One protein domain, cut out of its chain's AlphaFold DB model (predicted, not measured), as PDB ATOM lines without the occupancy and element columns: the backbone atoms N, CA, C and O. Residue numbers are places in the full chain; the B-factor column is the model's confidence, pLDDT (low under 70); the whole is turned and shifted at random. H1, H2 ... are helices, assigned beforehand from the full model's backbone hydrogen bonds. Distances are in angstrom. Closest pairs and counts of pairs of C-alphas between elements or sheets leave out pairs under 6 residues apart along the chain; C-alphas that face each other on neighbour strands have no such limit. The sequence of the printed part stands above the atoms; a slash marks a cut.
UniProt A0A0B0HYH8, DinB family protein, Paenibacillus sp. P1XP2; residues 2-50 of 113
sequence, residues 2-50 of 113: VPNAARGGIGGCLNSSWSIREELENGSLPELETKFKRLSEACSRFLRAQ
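What this domain is: This is residues 2 to 50 of the 113 residues of the protein "DinB family protein" of Paenibacillus sp. P1XP2 (UniProt A0A0B0HYH8). One long helix, H3, makes one side of a flat, loose shape, and the chain before it makes the other: the short helix H2 beside the start of H3, the short helix H1 packed on its later half, and a strip of chain between H1 and H2. Of that strip and H2, residues 17 to 22 stick out free, while residues 2 to 6 run off on the side of H1 away from H3. The printed part has 49 residues with three named helices, in the order H1, H2, H3, and no named strand; the class is all helix. It is loose, with a radius of gyration of the C-alphas of 12.2 A, and its C-alphas span 33 by 28 by 9 A.

How they stand to each other: H3, residues 29 to 48, touches H1, residues 10 to 14, with residues 39 to 46 alone. Their closest C-alphas, those of Cys 13 and Cys 43, are 6.4 A apart. H2, residues 21 to 25, is close to H3 but not clearly touching; the closest C-alphas, those of Leu 24 and Leu 32, are 6.6 A apart. H1 and H2 are apart. In H1, H2 and H3 every O i to N i+4 pair is within hydrogen-bond range.

Where its parts are: H3 measures 28.1 A from C-alpha 29 at (24.636, 12.466, -42.749) to C-alpha 48 at (-0.960, 0.931, -41.714). H2 measures 6.1 A and H1 6.2 A, with C-alpha 10 at (7.685, -5.361, -36.013).

The domain as a whole: The two C-alphas farthest apart, those of Asn 26 and Gln 50, are 34.7 A apart. The printed part has no cut. The link from H2 to H3 is tight and that from H1 to H2 is short. Mean pLDDT of the printed part is 73.0; residues 2 to 19 are under 70.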
ATOM      1  N   VAL A   2      19.660 -17.482 -31.916       32.03
ATOM      2  CA  VAL A   2      18.263 -17.054 -31.681       32.03
ATOM      3  C   VAL A   2      17.412 -17.506 -32.877       32.03
ATOM      4  O   VAL A   2      17.855 -17.294 -34.008       32.03
ATOM      5  N   PRO A   3      16.243 -18.147 -32.678       30.98
ATOM      6  CA  PRO A   3      15.471 -18.724 -33.772       30.98
ATOM      7  C   PRO A   3      14.962 -17.685 -34.775       30.98
ATOM      8  O   PRO A   3      14.548 -16.575 -34.439       30.98
ATOM      9  N   ASN A   4      14.975 -18.118 -36.030       34.72
ATOM     10  CA  ASN A   4      14.642 -17.423 -37.266       34.72
ATOM     11  C   ASN A   4      13.132 -17.115 -37.416       34.72
ATOM     12  O   ASN A   4      12.505 -17.590 -38.356       34.72
ATOM     13  N   ALA A   5      12.528 -16.354 -36.494       30.53
ATOM     14  CA  ALA A   5      11.102 -15.982 -36.564       30.53
ATOM     15  C   ALA A   5      10.842 -14.469 -36.731       30.53
ATOM     16  O   ALA A   5       9.712 -14.054 -36.961       30.53
ATOM     17  N   ALA A   6      11.872 -13.619 -36.662       36.47
ATOM     18  CA  ALA A   6      11.696 -12.161 -36.609       36.47
ATOM     19  C   ALA A   6      11.779 -11.428 -37.965       36.47
ATOM     20  O   ALA A   6      11.692 -10.204 -37.992       36.47
ATOM     21  N   ARG A   7      11.946 -12.125 -39.099       38.81
ATOM     22  CA  ARG A   7      12.227 -11.463 -40.394       38.81
ATOM     23  C   ARG A   7      11.012 -10.809 -41.079       38.81
ATOM     24  O   ARG A   7      11.209 -10.141 -42.085       38.81
ATOM     25  N   GLY A   8       9.791 -10.962 -40.551       37.84
ATOM     26  CA  GLY A   8       8.556 -10.512 -41.222       37.84
ATOM     27  C   GLY A   8       7.599  -9.617 -40.420       37.84
ATOM     28  O   GLY A   8       6.513  -9.338 -40.913       37.84
ATOM     29  N   GLY A   9       7.949  -9.178 -39.204       55.59
ATOM     30  CA  GLY A   9       7.051  -8.381 -38.341       55.59
ATOM     31  C   GLY A   9       7.697  -7.114 -37.773       55.59
ATOM     32  O   GLY A   9       8.787  -6.734 -38.195       55.59
ATOM     33  N   ILE A  10       7.081  -6.490 -36.757       54.00
ATOM     34  CA  ILE A  10       7.685  -5.361 -36.013       54.00
ATOM     35  C   ILE A  10       9.071  -5.718 -35.448       54.00
ATOM     36  O   ILE A  10       9.958  -4.872 -35.378       54.00
ATOM     37  N   GLY A  11       9.302  -7.006 -35.166       52.09
ATOM     38  CA  GLY A  11      10.615  -7.558 -34.843       52.09
ATOM     39  C   GLY A  11      11.670  -7.333 -35.931       52.09
ATOM     40  O   GLY A  11      12.816  -7.118 -35.588       52.09
ATOM     41  N   GLY A  12      11.331  -7.279 -37.219       53.38
ATOM     42  CA  GLY A  12      12.279  -6.943 -38.291       53.38
ATOM     43  C   GLY A  12      12.621  -5.450 -38.353       53.38
ATOM     44  O   GLY A  12      13.708  -5.090 -38.796       53.38
ATOM     45  N   CYS A  13      11.722  -4.585 -37.867       54.50
ATOM     46  CA  CYS A  13      11.972  -3.148 -37.708       54.50
ATOM     47  C   CYS A  13      12.770  -2.828 -36.431       54.50
ATOM     48  O   CYS A  13      13.485  -1.833 -36.390       54.50
ATOM     49  N   LEU A  14      12.648  -3.665 -35.393       55.88
ATOM     50  CA  LEU A  14      13.303  -3.484 -34.092       55.88
ATOM     51  C   LEU A  14      14.619  -4.270 -33.958       55.88
ATOM     52  O   LEU A  14      15.509  -3.858 -33.219       55.88
ATOM     53  N   ASN A  15      14.760  -5.396 -34.660       54.06
ATOM     54  CA  ASN A  15      15.813  -6.386 -34.431       54.06
ATOM     55  C   ASN A  15      16.809  -6.443 -35.598       54.06
ATOM     56  O   ASN A  15      16.888  -7.426 -36.334       54.06
ATOM     57  N   SER A  16      17.574  -5.365 -35.757       51.56
ATOM     58  CA  SER A  16      18.831  -5.354 -36.527       51.56
ATOM     59  C   SER A  16      19.711  -4.128 -36.254       51.56
ATOM     60  O   SER A  16      20.699  -3.933 -36.955       51.56
ATOM     61  N   SER A  17      19.423  -3.310 -35.230       52.22
ATOM     62  CA  SER A  17      20.219  -2.101 -34.959       52.22
ATOM     63  C   SER A  17      21.680  -2.416 -34.629       52.22
ATOM     64  O   SER A  17      22.564  -1.655 -35.002       52.22
ATOM     65  N   TRP A  18      21.954  -3.564 -34.002       51.06
ATOM     66  CA  TRP A  18      23.310  -3.984 -33.632       51.06
ATOM     67  C   TRP A  18      24.171  -4.386 -34.821       51.06
ATOM     68  O   TRP A  18      25.343  -4.033 -34.861       51.06
ATOM     69  N   SER A  19      23.602  -5.088 -35.805       61.25
ATOM     70  CA  SER A  19      24.369  -5.562 -36.964       61.25
ATOM     71  C   SER A  19      24.753  -4.440 -37.924       61.25
ATOM     72  O   SER A  19      25.627  -4.637 -38.755       61.25
ATOM     73  N   ILE A  20      24.090  -3.286 -37.821       70.44
ATOM     74  CA  ILE A  20      24.380  -2.095 -38.627       70.44
ATOM     75  C   ILE A  20      24.954  -0.953 -37.782       70.44
ATOM     76  O   ILE A  20      25.146   0.138 -38.298       70.44
ATOM     77  N   ARG A  21      25.208  -1.164 -36.483       71.88
ATOM     78  CA  ARG A  21      25.593  -0.083 -35.567       71.88
ATOM     79  C   ARG A  21      26.891   0.596 -35.994       71.88
ATOM     80  O   ARG A  21      26.920   1.812 -36.101       71.88
ATOM     81  N   GLU A  22      27.921  -0.193 -36.272       73.88
ATOM     82  CA  GLU A  22      29.223   0.305 -36.727       73.88
ATOM     83  C   GLU A  22      29.120   1.009 -38.091       73.88
ATOM     84  O   GLU A  22      29.765   2.027 -38.325       73.88
ATOM     85  N   GLU A  23      28.247   0.519 -38.974       79.69
ATOM     86  CA  GLU A  23      27.947   1.167 -40.255       79.69
ATOM     87  C   GLU A  23      27.241   2.519 -40.052       79.69
ATOM     88  O   GLU A  23      27.522   3.477 -40.765       79.69
ATOM     89  N   LEU A  24      26.333   2.618 -39.076       83.94
ATOM     90  CA  LEU A  24      25.642   3.865 -38.741       83.94
ATOM     91  C   LEU A  24      26.576   4.865 -38.047       83.94
ATOM     92  O   LEU A  24      26.533   6.048 -38.361       83.94
ATOM     93  N   GLU A  25      27.429   4.418 -37.126       84.38
ATOM     94  CA  GLU A  25      28.370   5.292 -36.409       84.38
ATOM     95  C   GLU A  25      29.407   5.926 -37.352       84.38
ATOM     96  O   GLU A  25      29.824   7.059 -37.121       84.38
ATOM     97  N   ASN A  26      29.762   5.235 -38.441       87.81
ATOM     98  CA  ASN A  26      30.692   5.726 -39.463       87.81
ATOM     99  C   ASN A  26      29.998   6.314 -40.708       87.81
ATOM    100  O   ASN A  26      30.674   6.721 -41.653       87.81
ATOM    101  N   GLY A  27      28.664   6.339 -40.732       87.44
ATOM    102  CA  GLY A  27      27.888   6.814 -41.872       87.44
ATOM    103  C   GLY A  27      27.893   8.337 -41.995       87.44
ATOM    104  O   GLY A  27      27.813   9.070 -41.008       87.44
ATOM    105  N   SER A  28      27.920   8.833 -43.228       93.38
ATOM    106  CA  SER A  28      27.696  10.251 -43.509       93.38
ATOM    107  C   SER A  28      26.244  10.659 -43.218       93.38
ATOM    108  O   SER A  28      25.324   9.835 -43.252       93.38
ATOM    109  N   LEU A  29      25.997  11.953 -42.974       91.62
ATOM    110  CA  LEU A  29      24.636  12.466 -42.749       91.62
ATOM    111  C   LEU A  29      23.636  12.064 -43.860       91.62
ATOM    112  O   LEU A  29      22.553  11.591 -43.509       91.62
ATOM    113  N   PRO A  30      23.966  12.161 -45.168       94.62
ATOM    114  CA  PRO A  30      23.055  11.721 -46.231       94.62
ATOM    115  C   PRO A  30      22.750  10.215 -46.212       94.62
ATOM    116  O   PRO A  30      21.630   9.788 -46.516       94.62
ATOM    117  N   GLU A  31      23.727   9.383 -45.847       91.38
ATOM    118  CA  GLU A  31      23.531   7.933 -45.725       91.38
ATOM    119  C   GLU A  31      22.618   7.599 -44.544       91.38
ATOM    120  O   GLU A  31      21.701   6.782 -44.680       91.38
ATOM    121  N   LEU A  32      22.826   8.265 -43.406       91.38
ATOM    122  CA  LEU A  32      21.974   8.141 -42.227       91.38
ATOM    123  C   LEU A  32      20.534   8.560 -42.525       91.38
ATOM    124  O   LEU A  32      19.602   7.833 -42.173       91.38
ATOM    125  N   GLU A  33      20.341   9.674 -43.231       92.75
ATOM    126  CA  GLU A  33      19.021  10.140 -43.663       92.75
ATOM    127  C   GLU A  33      18.332   9.110 -44.570       92.75
ATOM    128  O   GLU A  33      17.171   8.749 -44.350       92.75
ATOM    129  N   THR A  34      19.061   8.563 -45.545       92.62
ATOM    130  CA  THR A  34      18.543   7.539 -46.464       92.62
ATOM    131  C   THR A  34      18.115   6.276 -45.714       92.62
ATOM    132  O   THR A  34      17.019   5.745 -45.938       92.62
ATOM    133  N   LYS A  35      18.951   5.792 -44.788       89.88
ATOM    134  CA  LYS A  35      18.653   4.614 -43.960       89.88
ATOM    135  C   LYS A  35      17.451   4.866 -43.045       89.88
ATOM    136  O   LYS A  35      16.560   4.017 -42.970       89.88
ATOM    137  N   PHE A  36      17.381   6.039 -42.414       88.94
ATOM    138  CA  PHE A  36      16.251   6.444 -41.578       88.94
ATOM    139  C   PHE A  36      14.942   6.502 -42.376       88.94
ATOM    140  O   PHE A  36      13.928   5.940 -41.953       88.94
ATOM    141  N   LYS A  37      14.959   7.115 -43.564       92.56
ATOM    142  CA  LYS A  37      13.794   7.184 -44.452       92.56
ATOM    143  C   LYS A  37      13.302   5.788 -44.830       92.56
ATOM    144  O   LYS A  37      12.128   5.477 -44.646       92.56
ATOM    145  N   ARG A  38      14.205   4.899 -45.250       90.69
ATOM    146  CA  ARG A  38      13.855   3.512 -45.590       90.69
ATOM    147  C   ARG A  38      13.213   2.764 -44.415       90.69
ATOM    148  O   ARG A  38      12.220   2.061 -44.612       90.69
ATOM    149  N   LEU A  39      13.774   2.899 -43.211       87.81
ATOM    150  CA  LEU A  39      13.242   2.252 -42.009       87.81
ATOM    151  C   LEU A  39      11.868   2.819 -41.630       87.81
ATOM    152  O   LEU A  39      10.929   2.056 -41.412       87.81
ATOM    153  N   SER A  40      11.725   4.145 -41.605       89.31
ATOM    154  CA  SER A  40      10.463   4.811 -41.258       89.31
ATOM    155  C   SER A  40       9.333   4.474 -42.235       89.31
ATOM    156  O   SER A  40       8.201   4.237 -41.806       89.31
ATOM    157  N   GLU A  41       9.627   4.356 -43.530       91.44
ATOM    158  CA  GLU A  41       8.669   3.893 -44.535       91.44
ATOM    159  C   GLU A  41       8.251   2.435 -44.309       91.44
ATOM    160  O   GLU A  41       7.068   2.111 -44.422       91.44
ATOM    161  N   ALA A  42       9.194   1.551 -43.969       88.06
ATOM    162  CA  ALA A  42       8.890   0.154 -43.662       88.06
ATOM    163  C   ALA A  42       8.001   0.026 -42.413       88.06
ATOM    164  O   ALA A  42       6.973  -0.650 -42.473       88.06
ATOM    165  N   CYS A  43       8.335   0.738 -41.331       87.44
ATOM    166  CA  CYS A  43       7.512   0.810 -40.122       87.44
ATOM    167  C   CYS A  43       6.112   1.355 -40.426       87.44
ATOM    168  O   CYS A  43       5.114   0.784 -39.994       87.44
ATOM    169  N   SER A  44       6.025   2.431 -41.211       90.12
ATOM    170  CA  SER A  44       4.747   3.050 -41.577       90.12
ATOM    171  C   SER A  44       3.873   2.108 -42.401       90.12
ATOM    172  O   SER A  44       2.676   2.009 -42.146       90.12
ATOM    173  N   ARG A  45       4.456   1.387 -43.371       93.81
ATOM    174  CA  ARG A  45       3.738   0.360 -44.143       93.81
ATOM    175  C   ARG A  45       3.225  -0.759 -43.242       93.81
ATOM    176  O   ARG A  45       2.071  -1.144 -43.380       93.81
ATOM    177  N   PHE A  46       4.050  -1.241 -42.313       90.69
ATOM    178  CA  PHE A  46       3.646  -2.267 -41.354       90.69
ATOM    179  C   PHE A  46       2.469  -1.800 -40.488       90.69
ATOM    180  O   PHE A  46       1.462  -2.498 -40.430       90.69
ATOM    181  N   LEU A  47       2.573  -0.618 -39.869       90.94
ATOM    182  CA  LEU A  47       1.550  -0.080 -38.963       90.94
ATOM    183  C   LEU A  47       0.220   0.186 -39.674       90.94
ATOM    184  O   LEU A  47      -0.831  -0.116 -39.124       90.94
ATOM    185  N   ARG A  48       0.253   0.695 -40.911       92.50
ATOM    186  CA  ARG A  48      -0.960   0.931 -41.714       92.50
ATOM    187  C   ARG A  48      -1.686  -0.350 -42.121       92.50
ATOM    188  O   ARG A  48      -2.860  -0.282 -42.454       92.50
ATOM    189  N   ALA A  49      -0.991  -1.485 -42.135       93.94
ATOM    190  CA  ALA A  49      -1.580  -2.782 -42.453       93.94
ATOM    191  C   ALA A  49      -2.227  -3.467 -41.235       93.94
ATOM    192  O   ALA A  49      -2.733  -4.577 -41.373       93.94
ATOM    193  N   GLN A  50      -2.175  -2.856 -40.046       92.69
ATOM    194  CA  GLN A  50      -2.766  -3.418 -38.832       92.69
ATOM    195  C   GLN A  50      -4.169  -2.849 -38.627       92.69
ATOM    196  O   GLN A  50      -4.346  -1.634 -38.602       92.69
TER     197      GLN A  50